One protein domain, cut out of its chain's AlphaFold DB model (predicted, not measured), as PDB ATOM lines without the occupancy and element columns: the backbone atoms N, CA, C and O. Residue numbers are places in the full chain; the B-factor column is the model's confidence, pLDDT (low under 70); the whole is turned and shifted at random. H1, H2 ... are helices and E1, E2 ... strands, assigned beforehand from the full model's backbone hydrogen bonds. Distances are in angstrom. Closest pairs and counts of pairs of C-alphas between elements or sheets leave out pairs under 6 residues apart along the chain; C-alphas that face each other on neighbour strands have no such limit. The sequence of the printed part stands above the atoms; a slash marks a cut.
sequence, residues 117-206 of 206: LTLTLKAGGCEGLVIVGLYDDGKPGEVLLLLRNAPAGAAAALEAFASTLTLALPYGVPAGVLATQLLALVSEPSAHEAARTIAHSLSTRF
ATOM      1  N   LEU A 117      55.266  31.562  36.307       92.25
ATOM      2  CA  LEU A 117      54.810  30.858  37.496       92.25
ATOM      3  C   LEU A 117      53.914  29.705  37.070       92.25
ATOM      4  O   LEU A 117      52.834  29.925  36.524       92.25
ATOM      5  N   THR A 118      54.355  28.487  37.358       94.00
ATOM      6  CA  THR A 118      53.572  27.273  37.128       94.00
ATOM      7  C   THR A 118      52.934  26.836  38.437       94.00
ATOM      8  O   THR A 118      53.623  26.579  39.424       94.00
ATOM      9  N   LEU A 119      51.608  26.762  38.453       90.56
ATOM     10  CA  LEU A 119      50.813  26.382  39.611       90.56
ATOM     11  C   LEU A 119      50.084  25.079  39.312       90.56
ATOM     12  O   LEU A 119      49.322  24.990  38.348       90.56
ATOM     13  N   THR A 120      50.296  24.078  40.161       91.38
ATOM     14  CA  THR A 120      49.538  22.830  40.085       91.38
ATOM     15  C   THR A 120      48.157  23.034  40.688       91.38
ATOM     16  O   THR A 120      48.018  23.487  41.822       91.38
ATOM     17  N   LEU A 121      47.132  22.680  39.924       90.00
ATOM     18  CA  LEU A 121      45.734  22.745  40.312       90.00
ATOM     19  C   LEU A 121      45.235  21.332  40.615       90.00
ATOM     20  O   LEU A 121      45.314  20.450  39.763       90.00
ATOM     21  N   LYS A 122      44.705  21.129  41.821       90.50
ATOM     22  CA  LYS A 122      43.985  19.916  42.230       90.50
ATOM     23  C   LYS A 122      42.764  20.342  43.037       90.50
ATOM     24  O   LYS A 122      42.857  20.525  44.246       90.50
ATOM     25  N   ALA A 123      41.645  20.574  42.359       86.81
ATOM     26  CA  ALA A 123      40.439  21.132  42.973       86.81
ATOM     27  C   ALA A 123      39.186  20.558  42.310       86.81
ATOM     28  O   ALA A 123      39.153  20.397  41.090       86.81
ATOM     29  N   GLY A 124      38.172  20.205  43.106       82.94
ATOM     30  CA  GLY A 124      36.911  19.647  42.607       82.94
ATOM     31  C   GLY A 124      37.049  18.358  41.789       82.94
ATOM     32  O   GLY A 124      36.188  18.052  40.973       82.94
ATOM     33  N   GLY A 125      38.139  17.601  41.944       85.44
ATOM     34  CA  GLY A 125      38.439  16.436  41.097       85.44
ATOM     35  C   GLY A 125      38.958  16.785  39.695       85.44
ATOM     36  O   GLY A 125      39.213  15.882  38.900       85.44
ATOM     37  N   CYS A 126      39.145  18.072  39.394       88.19
ATOM     38  CA  CYS A 126      39.913  18.536  38.248       88.19
ATOM     39  C   CYS A 126      41.394  18.628  38.628       88.19
ATOM     40  O   CYS A 126      41.749  19.097  39.715       88.19
ATOM     41  N   GLU A 127      42.261  18.220  37.711       92.62
ATOM     42  CA  GLU A 127      43.709  18.330  37.859       92.62
ATOM     43  C   GLU A 127      44.257  19.186  36.727       92.62
ATOM     44  O   GLU A 127      43.745  19.136  35.614       92.62
ATOM     45  N   GLY A 128      45.295  19.976  36.953       92.38
ATOM     46  CA  GLY A 128      45.833  20.791  35.876       92.38
ATOM     47  C   GLY A 128      47.025  21.639  36.256       92.38
ATOM     48  O   GLY A 128      47.514  21.587  37.383       92.38
ATOM     49  N   LEU A 129      47.475  22.427  35.290       93.50
ATOM     50  CA  LEU A 129      48.523  23.421  35.450       93.50
ATOM     51  C   LEU A 129      47.988  24.779  35.001       93.50
ATOM     52  O   LEU A 129      47.386  24.898  33.932       93.50
ATOM     53  N   VAL A 130      48.232  25.794  35.819       92.81
ATOM     54  CA  VAL A 130      48.059  27.199  35.453       92.81
ATOM     55  C   VAL A 130      49.450  27.780  35.284       92.81
ATOM     56  O   VAL A 130      50.239  27.764  36.226       92.81
ATOM     57  N   ILE A 131      49.758  28.270  34.092       94.44
ATOM     58  CA  ILE A 131      51.063  28.846  33.775       94.44
ATOM     59  C   ILE A 131      50.847  30.331  33.529       94.44
ATOM     60  O   ILE A 131      50.130  30.715  32.606       94.44
ATOM     61  N   VAL A 132      51.443  31.166  34.370       93.94
ATOM     62  CA  VAL A 132      51.342  32.622  34.271       93.94
ATOM     63  C   VAL A 132      52.670  33.166  33.779       93.94
ATOM     64  O   VAL A 132      53.669  33.086  34.494       93.94
ATOM     65  N   GLY A 133      52.692  33.708  32.565       93.75
ATOM     66  CA  GLY A 133      53.860  34.405  32.035       93.75
ATOM     67  C   GLY A 133      53.929  35.811  32.617       93.75
ATOM     68  O   GLY A 133      52.948  36.557  32.560       93.75
ATOM     69  N   LEU A 134      55.074  36.170  33.192       93.50
ATOM     70  CA  LEU A 134      55.289  37.467  33.822       93.50
ATOM     71  C   LEU A 134      56.077  38.396  32.909       93.50
ATOM     72  O   LEU A 134      56.928  37.977  32.124       93.50
ATOM     73  N   TYR A 135      55.810  39.683  33.057       92.50
ATOM     74  CA  TYR A 135      56.708  40.727  32.598       92.50
ATOM     75  C   TYR A 135      57.873  40.931  33.581       92.50
ATOM     76  O   TYR A 135      57.831  40.470  34.720       92.50
ATOM     77  N   ASP A 136      58.874  41.717  33.177       88.94
ATOM     78  CA  ASP A 136      60.027  42.068  34.024       88.94
ATOM     79  C   ASP A 136      59.646  42.811  35.320       88.94
ATOM     80  O   ASP A 136      60.393  42.793  36.294       88.94
ATOM     81  N   ASP A 137      58.478  43.463  35.357       88.62
ATOM     82  CA  ASP A 137      57.908  44.106  36.551       88.62
ATOM     83  C   ASP A 137      57.101  43.141  37.438       88.62
ATOM     84  O   ASP A 137      56.440  43.578  38.378       88.62
ATOM     85  N   GLY A 138      57.122  41.839  37.140       87.75
ATOM     86  CA  GLY A 138      56.424  40.797  37.897       87.75
ATOM     87  C   GLY A 138      54.911  40.757  37.672       87.75
ATOM     88  O   GLY A 138      54.225  39.934  38.275       87.75
ATOM     89  N   LYS A 139      54.374  41.621  36.803       89.75
ATOM     90  CA  LYS A 139      52.948  41.629  36.458       89.75
ATOM     91  C   LYS A 139      52.606  40.486  35.502       89.75
ATOM     92  O   LYS A 139      53.418  40.177  34.627       89.75
ATOM     93  N   PRO A 140      51.400  39.904  35.603       91.94
ATOM     94  CA  PRO A 140      50.958  38.859  34.694       91.94
ATOM     95  C   PRO A 140      50.711  39.447  33.300       91.94
ATOM     96  O   PRO A 140      49.983  40.429  33.148       91.94
ATOM     97  N   GLY A 141      51.332  38.848  32.289       92.44
ATOM     98  CA  GLY A 141      51.159  39.215  30.884       92.44
ATOM     99  C   GLY A 141      50.354  38.199  30.082       92.44
ATOM    100  O   GLY A 141      49.686  38.568  29.123       92.44
ATOM    101  N   GLU A 142      50.362  36.938  30.499       92.75
ATOM    102  CA  GLU A 142      49.567  35.878  29.886       92.75
ATOM    103  C   GLU A 142      49.219  34.800  30.908       92.75
ATOM    104  O   GLU A 142      49.903  34.639  31.924       92.75
ATOM    105  N   VAL A 143      48.163  34.044  30.619       92.31
ATOM    106  CA  VAL A 143      47.730  32.911  31.434       92.31
ATOM    107  C   VAL A 143      47.369  31.761  30.508       92.31
ATOM    108  O   VAL A 143      46.455  31.863  29.690       92.31
ATOM    109  N   LEU A 144      48.067  30.645  30.678       94.19
ATOM    110  CA  LEU A 144      47.800  29.389  29.994       94.19
ATOM    111  C   LEU A 144      47.230  28.390  30.997       94.19
ATOM    112  O   LEU A 144      47.628  28.355  32.165       94.19
ATOM    113  N   LEU A 145      46.300  27.567  30.529       93.06
ATOM    114  CA  LEU A 145      45.649  26.549  31.337       93.06
ATOM    115  C   LEU A 145      45.734  25.204  30.633       93.06
ATOM    116  O   LEU A 145      45.413  25.091  29.455       93.06
ATOM    117  N   LEU A 146      46.158  24.193  31.383       92.56
ATOM    118  CA  LEU A 146      46.195  22.806  30.946       92.56
ATOM    119  C   LEU A 146      45.378  21.998  31.943       92.56
ATOM    120  O   LEU A 146      45.823  21.777  33.070       92.56
ATOM    121  N   LEU A 147      44.180  21.581  31.548       90.62
ATOM    122  CA  LEU A 147      43.290  20.810  32.409       90.62
ATOM    123  C   LEU A 147      43.327  19.324  32.053       90.62
ATOM    124  O   LEU A 147      43.442  18.915  30.900       90.62
ATOM    125  N   ARG A 148      43.198  18.496  33.079       89.94
ATOM    126  CA  ARG A 148      43.087  17.041  33.040       89.94
ATOM    127  C   ARG A 148      41.912  16.641  33.918       89.94
ATOM    128  O   ARG A 148      41.627  17.273  34.933       89.94
ATOM    129  N   ASN A 149      41.224  15.574  33.526       89.31
ATOM    130  CA  ASN A 149      40.098  15.020  34.284       89.31
ATOM    131  C   ASN A 149      38.967  16.033  34.573       89.31
ATOM    132  O   ASN A 149      38.159  15.828  35.473       89.31
ATOM    133  N   ALA A 150      38.883  17.113  33.794       89.62
ATOM    134  CA  ALA A 150      37.794  18.077  33.852       89.62
ATOM    135  C   ALA A 150      36.683  17.687  32.858       89.62
ATOM    136  O   ALA A 150      36.975  17.141  31.787       89.62
ATOM    137  N   PRO A 151      35.404  17.968  33.165       87.75
ATOM    138  CA  PRO A 151      34.319  17.740  32.219       87.75
ATOM    139  C   PRO A 151      34.522  18.612  30.973       87.75
ATOM    140  O   PRO A 151      34.807  19.803  31.084       87.75
ATOM    141  N   ALA A 152      34.352  18.025  29.782       87.62
ATOM    142  CA  ALA A 152      34.755  18.634  28.509       87.62
ATOM    143  C   ALA A 152      34.197  20.052  28.280       87.62
ATOM    144  O   ALA A 152      34.911  20.920  27.786       87.62
ATOM    145  N   GLY A 153      32.944  20.306  28.678       88.81
ATOM    146  CA  GLY A 153      32.331  21.632  28.562       88.81
ATOM    147  C   GLY A 153      33.005  22.687  29.444       88.81
ATOM    148  O   GLY A 153      33.261  23.798  28.988       88.81
ATOM    149  N   ALA A 154      33.348  22.332  30.684       87.75
ATOM    150  CA  ALA A 154      34.026  23.251  31.592       87.75
ATOM    151  C   ALA A 154      35.504  23.429  31.228       87.75
ATOM    152  O   ALA A 154      36.012  24.542  31.311       87.75
ATOM    153  N   ALA A 155      36.174  22.362  30.779       89.56
ATOM    154  CA  ALA A 155      37.550  22.438  30.295       89.56
ATOM    155  C   ALA A 155      37.667  23.435  29.131       89.56
ATOM    156  O   ALA A 155      38.447  24.381  29.207       89.56
ATOM    157  N   ALA A 156      36.801  23.297  28.121       90.62
ATOM    158  CA  ALA A 156      36.772  24.205  26.977       90.62
ATOM    159  C   ALA A 156      36.450  25.654  27.380       90.62
ATOM    160  O   ALA A 156      37.064  26.587  26.866       90.62
ATOM    161  N   ALA A 157      35.513  25.860  28.313       90.62
ATOM    162  CA  ALA A 157      35.175  27.195  28.807       90.62
ATOM    163  C   ALA A 157      36.354  27.858  29.542       90.62
ATOM    164  O   ALA A 157      36.651  29.029  29.304       90.62
ATOM    165  N   LEU A 158      37.048  27.107  30.402       90.75
ATOM    166  CA  LEU A 158      38.202  27.595  31.157       90.75
ATOM    167  C   LEU A 158      39.403  27.889  30.248       90.75
ATOM    168  O   LEU A 158      40.044  28.926  30.411       90.75
ATOM    169  N   GLU A 159      39.681  27.038  29.260       91.44
ATOM    170  CA  GLU A 159      40.754  27.254  28.276       91.44
ATOM    171  C   GLU A 159      40.465  28.448  27.350       91.44
ATOM    172  O   GLU A 159      41.347  29.275  27.087       91.44
ATOM    173  N   ALA A 160      39.214  28.604  26.904       92.44
ATOM    174  CA  ALA A 160      38.793  29.776  26.137       92.44
ATOM    175  C   ALA A 160      38.917  31.065  26.967       92.44
ATOM    176  O   ALA A 160      39.336  32.114  26.460       92.44
ATOM    177  N   PHE A 161      38.606  30.991  28.262       91.25
ATOM    178  CA  PHE A 161      38.776  32.127  29.155       91.25
ATOM    179  C   PHE A 161      40.244  32.465  29.400       91.25
ATOM    180  O   PHE A 161      40.613  33.632  29.310       91.25
ATOM    181  N   ALA A 162      41.106  31.474  29.629       92.00
ATOM    182  CA  ALA A 162      42.549  31.683  29.751       92.00
ATOM    183  C   ALA A 162      43.140  32.350  28.494       92.00
ATOM    184  O   ALA A 162      43.921  33.298  28.586       92.00
ATOM    185  N   SER A 163      42.673  31.944  27.312       92.94
ATOM    186  CA  SER A 163      43.025  32.614  26.052       92.94
ATOM    187  C   SER A 163      42.573  34.081  26.038       92.94
ATOM    188  O   SER A 163      43.312  34.961  25.601       92.94
ATOM    189  N   THR A 164      41.387  34.372  26.581       92.25
ATOM    190  CA  THR A 164      40.879  35.747  26.740       92.25
ATOM    191  C   THR A 164      41.736  36.560  27.714       92.25
ATOM    192  O   THR A 164      42.043  37.715  27.424       92.25
ATOM    193  N   LEU A 165      42.179  35.967  28.828       91.06
ATOM    194  CA  LEU A 165      43.103  36.603  29.777       91.06
ATOM    195  C   LEU A 165      44.415  36.988  29.095       91.06
ATOM    196  O   LEU A 165      44.860  38.125  29.218       91.06
ATOM    197  N   THR A 166      44.993  36.061  28.334       92.44
ATOM    198  CA  THR A 166      46.236  36.281  27.584       92.44
ATOM    199  C   THR A 166      46.119  37.421  26.579       92.44
ATOM    200  O   THR A 166      47.072  38.167  26.374       92.44
ATOM    201  N   LEU A 167      44.937  37.617  25.993       91.62
ATOM    202  CA  LEU A 167      44.686  38.763  25.127       91.62
ATOM    203  C   LEU A 167      44.431  40.052  25.911       91.62
ATOM    204  O   LEU A 167      44.826  41.107  25.440       91.62
ATOM    205  N   ALA A 168      43.782  39.998  27.076       91.19
ATOM    206  CA  ALA A 168      43.376  41.179  27.841       91.19
ATOM    207  C   ALA A 168      44.510  41.797  28.679       91.19
ATOM    208  O   ALA A 168      44.617  43.025  28.760       91.19
ATOM    209  N   LEU A 169      45.357  40.971  29.294       90.94
ATOM    210  CA  LEU A 169      46.416  41.415  30.207       90.94
ATOM    211  C   LEU A 169      47.421  42.391  29.557       90.94
ATOM    212  O   LEU A 169      47.716  43.417  30.178       90.94
ATOM    213  N   PRO A 170      47.868  42.201  28.298       91.81
ATOM    214  CA  PRO A 170      48.748  43.154  27.620       91.81
ATOM    215  C   PRO A 170      48.160  44.553  27.411       91.81
ATOM    216  O   PRO A 170      48.919  45.506  27.221       91.81
ATOM    217  N   TYR A 171      46.831  44.698  27.450       90.19
ATOM    218  CA  TYR A 171      46.150  45.997  27.382       90.19
ATOM    219  C   TYR A 171      46.006  46.672  28.755       90.19
ATOM    220  O   TYR A 171      45.417  47.748  28.850       90.19
ATOM    221  N   GLY A 172      46.546  46.069  29.818       86.25
ATOM    222  CA  GLY A 172      46.524  46.623  31.171       86.25
ATOM    223  C   GLY A 172      45.232  46.350  31.941       86.25
ATOM    224  O   GLY A 172      44.960  47.039  32.924       86.25
ATOM    225  N   VAL A 173      44.429  45.368  31.520       88.69
ATOM    226  CA  VAL A 173      43.227  44.979  32.269       88.69
ATOM    227  C   VAL A 173      43.643  44.343  33.606       88.69
ATOM    228  O   VAL A 173      44.429  43.395  33.597       88.69
ATOM    229  N   PRO A 174      43.130  44.812  34.761       83.94
ATOM    230  CA  PRO A 174      43.499  44.250  36.057       83.94
ATOM    231  C   PRO A 174      43.068  42.784  36.200       83.94
ATOM    232  O   PRO A 174      41.900  42.446  35.982       83.94
ATOM    233  N   ALA A 175      43.988  41.921  36.640       82.19
ATOM    234  CA  ALA A 175      43.742  40.485  36.786       82.19
ATOM    235  C   ALA A 175      42.571  40.168  37.737       82.19
ATOM    236  O   ALA A 175      41.777  39.278  37.442       82.19
ATOM    237  N   GLY A 176      42.395  40.932  38.823       78.50
ATOM    238  CA  GLY A 176      41.280  40.748  39.766       78.50
ATOM    239  C   GLY A 176      39.889  40.946  39.141       78.50
ATOM    240  O   GLY A 176      38.954  40.198  39.438       78.50
ATOM    241  N   VAL A 177      39.752  41.896  38.205       82.25
ATOM    242  CA  VAL A 177      38.489  42.121  37.472       82.25
ATOM    243  C   VAL A 177      38.164  40.908  36.604       82.25
ATOM    244  O   VAL A 177      37.021  40.453  36.556       82.25
ATOM    245  N   LEU A 178      39.182  40.350  35.952       83.19
ATOM    246  CA  LEU A 178      39.026  39.175  35.105       83.19
ATOM    247  C   LEU A 178      38.774  37.900  35.931       83.19
ATOM    248  O   LEU A 178      37.921  37.096  35.565       83.19
ATOM    249  N   ALA A 179      39.430  37.742  37.081       82.25
ATOM    250  CA  ALA A 179      39.242  36.606  37.988       82.25
ATOM    251  C   ALA A 179      37.777  36.449  38.434       82.25
ATOM    252  O   ALA A 179      37.269  35.334  38.540       82.25
ATOM    253  N   THR A 180      37.070  37.567  38.615       80.44
ATOM    254  CA  THR A 180      35.649  37.566  38.994       80.44
ATOM    255  C   THR A 180      34.760  36.964  37.899       80.44
ATOM    256  O   THR A 180      33.803  36.253  38.200       80.44
ATOM    257  N   GLN A 181      35.088  37.191  36.623       84.81
ATOM    258  CA  GLN A 181      34.314  36.666  35.489       84.81
ATOM    259  C   GLN A 181      34.476  35.153  35.315       84.81
ATOM    260  O   GLN A 181      33.572  34.483  34.820       84.81
ATOM    261  N   LEU A 182      35.598  34.600  35.774       82.12
ATOM    262  CA  LEU A 182      35.924  33.178  35.670       82.12
ATOM    263  C   LEU A 182      34.889  32.304  36.407       82.12
ATOM    264  O   LEU A 182      34.475  31.262  35.901       82.12
ATOM    265  N   LEU A 183      34.386  32.775  37.553       84.00
ATOM    266  CA  LEU A 183      33.354  32.088  38.340       84.00
ATOM    267  C   LEU A 183      31.994  32.006  37.633       84.00
ATOM    268  O   LEU A 183      31.214  31.097  37.911       84.00
ATOM    269  N   ALA A 184      31.701  32.937  36.724       85.19
ATOM    270  CA  ALA A 184      30.429  32.977  36.004       85.19
ATOM    271  C   ALA A 184      30.379  32.004  34.812       85.19
ATOM    272  O   ALA A 184      29.299  31.707  34.306       85.19
ATOM    273  N   LEU A 185      31.532  31.508  34.352       83.25
ATOM    274  CA  LEU A 185      31.640  30.686  33.142       83.25
ATOM    275  C   LEU A 185      31.313  29.211  33.361       83.25
ATOM    276  O   LEU A 185      31.066  28.487  32.397       83.25
ATOM    277  N   VAL A 186      31.345  28.753  34.610       83.88
ATOM    278  CA  VAL A 186      31.259  27.334  34.939       83.88
ATOM    279  C   VAL A 186      30.169  27.101  35.974       83.88
ATOM    280  O   VAL A 186      30.240  27.591  37.100       83.88
ATOM    281  N   SER A 187      29.171  26.309  35.586       82.38
ATOM    282  CA  SER A 187      28.084  25.864  36.463       82.38
ATOM    283  C   SER A 187      28.340  24.499  37.104       82.38
ATOM    284  O   SER A 187      27.724  24.180  38.116       82.38
ATOM    285  N   GLU A 188      29.212  23.677  36.511       87.44
ATOM    286  CA  GLU A 188      29.550  22.348  37.031       87.44
ATOM    287  C   GLU A 188      30.300  22.467  38.368       87.44
ATOM    288  O   GLU A 188      31.335  23.135  38.399       87.44
ATOM    289  N   PRO A 189      29.846  21.820  39.461       86.12
ATOM    290  CA  PRO A 189      30.395  22.045  40.804       86.12
ATOM    291  C   PRO A 189      31.904  21.801  40.918       86.12
ATOM    292  O   PRO A 189      32.623  22.607  41.503       86.12
ATOM    293  N   SER A 190      32.388  20.716  40.309       81.06
ATOM    294  CA  SER A 190      33.805  20.333  40.285       81.06
ATOM    295  C   SER A 190      34.679  21.408  39.647       81.06
ATOM    296  O   SER A 190      35.661  21.878  40.218       81.06
ATOM    297  N   ALA A 191      34.291  21.841  38.455       84.44
ATOM    298  CA  ALA A 191      35.044  22.834  37.714       84.44
ATOM    299  C   ALA A 191      34.827  24.260  38.256       84.44
ATOM    300  O   ALA A 191      35.697  25.109  38.076       84.44
ATOM    301  N   HIS A 192      33.728  24.523  38.968       89.81
ATOM    302  CA  HIS A 192      33.514  25.781  39.687       89.81
ATOM    303  C   HIS A 192      34.503  25.939  40.854       89.81
ATOM    304  O   HIS A 192      35.034  27.026  41.085       89.81
ATOM    305  N   GLU A 193      34.817  24.855  41.565       89.31
ATOM    306  CA  GLU A 193      35.837  24.863  42.620       89.31
ATOM    307  C   GLU A 193      37.249  25.094  42.049       89.31
ATOM    308  O   GLU A 193      38.031  25.894  42.578       89.31
ATOM    309  N   ALA A 194      37.550  24.475  40.905       88.19
ATOM    310  CA  ALA A 194      38.769  24.738  40.144       88.19
ATOM    311  C   ALA A 194      38.858  26.209  39.695       88.19
ATOM    312  O   ALA A 194      39.866  26.872  39.944       88.19
ATOM    313  N   ALA A 195      37.779  26.748  39.120       89.00
ATOM    314  CA  ALA A 195      37.657  28.151  38.731       89.00
ATOM    315  C   ALA A 195      37.909  29.107  39.908       89.00
ATOM    316  O   ALA A 195      38.664  30.072  39.778       89.00
ATOM    317  N   ARG A 196      37.333  28.810  41.077       90.88
ATOM    318  CA  ARG A 196      37.529  29.589  42.306       90.88
ATOM    319  C   ARG A 196      38.979  29.585  42.768       90.88
ATOM    320  O   ARG A 196      39.499  30.640  43.123       90.88
ATOM    321  N   THR A 197      39.634  28.431  42.720       89.19
ATOM    322  CA  THR A 197      41.047  28.295  43.099       89.19
ATOM    323  C   THR A 197      41.947  29.124  42.179       89.19
ATOM    324  O   THR A 197      42.809  29.868  42.653       89.19
ATOM    325  N   ILE A 198      41.702  29.067  40.865       88.00
ATOM    326  CA  ILE A 198      42.424  29.873  39.870       88.00
ATOM    327  C   ILE A 198      42.210  31.367  40.146       88.00
ATOM    328  O   ILE A 198      43.178  32.120  40.251       88.00
ATOM    329  N   ALA A 199      40.955  31.791  40.313       88.31
ATOM    330  CA  ALA A 199      40.597  33.183  40.570       88.31
ATOM    331  C   ALA A 199      41.244  33.723  41.858       88.31
ATOM    332  O   ALA A 199      41.813  34.816  41.858       88.31
ATOM    333  N   HIS A 200      41.218  32.938  42.937       88.50
ATOM    334  CA  HIS A 200      41.847  33.296  44.204       88.50
ATOM    335  C   HIS A 200      43.366  33.456  44.062       88.50
ATOM    336  O   HIS A 200      43.931  34.442  44.544       88.50
ATOM    337  N   SER A 201      44.030  32.534  43.360       85.75
ATOM    338  CA  SER A 201      45.476  32.622  43.143       85.75
ATOM    339  C   SER A 201      45.859  33.838  42.304       85.75
ATOM    340  O   SER A 201      46.856  34.490  42.610       85.75
ATOM    341  N   LEU A 202      45.082  34.155  41.265       83.81
ATOM    342  CA  LEU A 202      45.330  35.331  40.434       83.81
ATOM    343  C   LEU A 202      45.147  36.630  41.225       83.81
ATOM    344  O   LEU A 202      45.951  37.535  41.065       83.81
ATOM    345  N   SER A 203      44.138  36.702  42.097       82.62
ATOM    346  CA  SER A 203      43.851  37.905  42.891       82.62
ATOM    347  C   SER A 203      44.774  38.104  44.095       82.62
ATOM    348  O   SER A 203      44.884  39.223  44.585       82.62
ATOM    349  N   THR A 204      45.357  37.036  44.640       83.31
ATOM    350  CA  THR A 204      46.185  37.126  45.857       83.31
ATOM    351  C   THR A 204      47.660  37.338  45.522       83.31
ATOM    352  O   THR A 204      48.409  37.865  46.342       83.31
ATOM    353  N   ARG A 205      48.099  36.911  44.331       78.25
ATOM    354  CA  ARG A 205      49.511  36.959  43.921       78.25
ATOM    355  C   ARG A 205      49.855  38.103  42.961       78.25
ATOM    356  O   ARG A 205      51.046  38.372  42.813       78.25
ATOM    357  N   PHE A 206      48.871  38.751  42.331       77.06
ATOM    358  CA  PHE A 206      49.057  39.799  41.317       77.06
ATOM    359  C   PHE A 206      48.067  40.949  41.495       77.06
ATOM    360  O   PHE A 206      48.452  42.093  41.162       77.06
TER     361      PHE A 206
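This is residues 117 to 206 of the 206 residues of an uncharacterized protein of Armatimonas rosea (UniProt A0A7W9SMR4). What is the shape? A twisted wall of three strands, E1 E2 E3, has one face covered by two long helices, H1 and H3, that run along the strands, while its other face is bare. The short helix H2 packs on H3 and H1 away from the sheet. What is it made of? The printed part has 90 residues, with three named strands and then three named helices, in the order E1 E2 E3 H1 H2 H3; the class is mixed, and the antiparallel sheet runs E1 - E2 - E3. How large is it? It is compact, with a radius of gyration of the C-alphas of 12.0 A, and elongated, spanning 35 by 22 by 19 A.

How do the strands pair? E1, residues 117 to 123, E2, residues 126 to 134, and E3, residues 140 to 148, form a meander, each strand the antiparallel neighbour of the one before. The hairpin E1 and E2 has N 119 and O 130 within hydrogen-bond range at 2.8 A. The hairpin E2 and E3 has N 129 and O 146 at 2.8 A. Where are the helices on the sheet? H1, residues 152 to 171, is over E3 at a height over the sheet of 8.0 A; their closest C-alphas, of Glu 142 and Thr 166, are 4.1 A apart. H3, residues 189 to 205, is on the same face, over E1 and E2 at a height of 8.1 A, in two layers, a helix on one face of a sheet; the closest C-alphas of E1 and H3, of Ala 123 and Ala 194, are 4.9 A apart. H1 and H3 only just touch, with 3 pairs of C-alphas within 8 A, the closest being Ala 154 and Ala 191 at 6.2 A. What of the short helix? H2, residues 175 to 182, is not on the sheet; it forms a helical hairpin with H3 at a shallow tilt of 5 degrees, the closest C-alphas being those of Ala 179 and Ala 199, 4.5 A. It also touches H1, where the C-alphas of Leu 169 and Ala 175 are closest at 7.2 A. Every O i to N i+4 pair is within hydrogen-bond range in H3, but 14 of 16 in H1 and 3 of 4 in H2.

Where do the strands lie? E1 begins at C-alpha 117, (54.810, 30.858, 37.496), and is 18.2 A long; E2 is 24.8 A and E3 23.3 A long. Where are the helices? H1 begins at C-alpha 152, (34.755, 18.634, 28.509), and is 29.7 A long; H2 is 10.8 A long. H3, 24.4 A long, ends at C-alpha 205, (49.511, 36.959, 43.921).

How far does it reach? The two C-alphas farthest apart, of Asp 136 and Glu 188, are 36.4 A apart. Are there cuts or long links? The printed part has no cut and no long link; the link from H2 to H3 is short and the others are tight. How confident is the model? The mean pLDDT of the printed part is 88.5, and no printed residue is under 70.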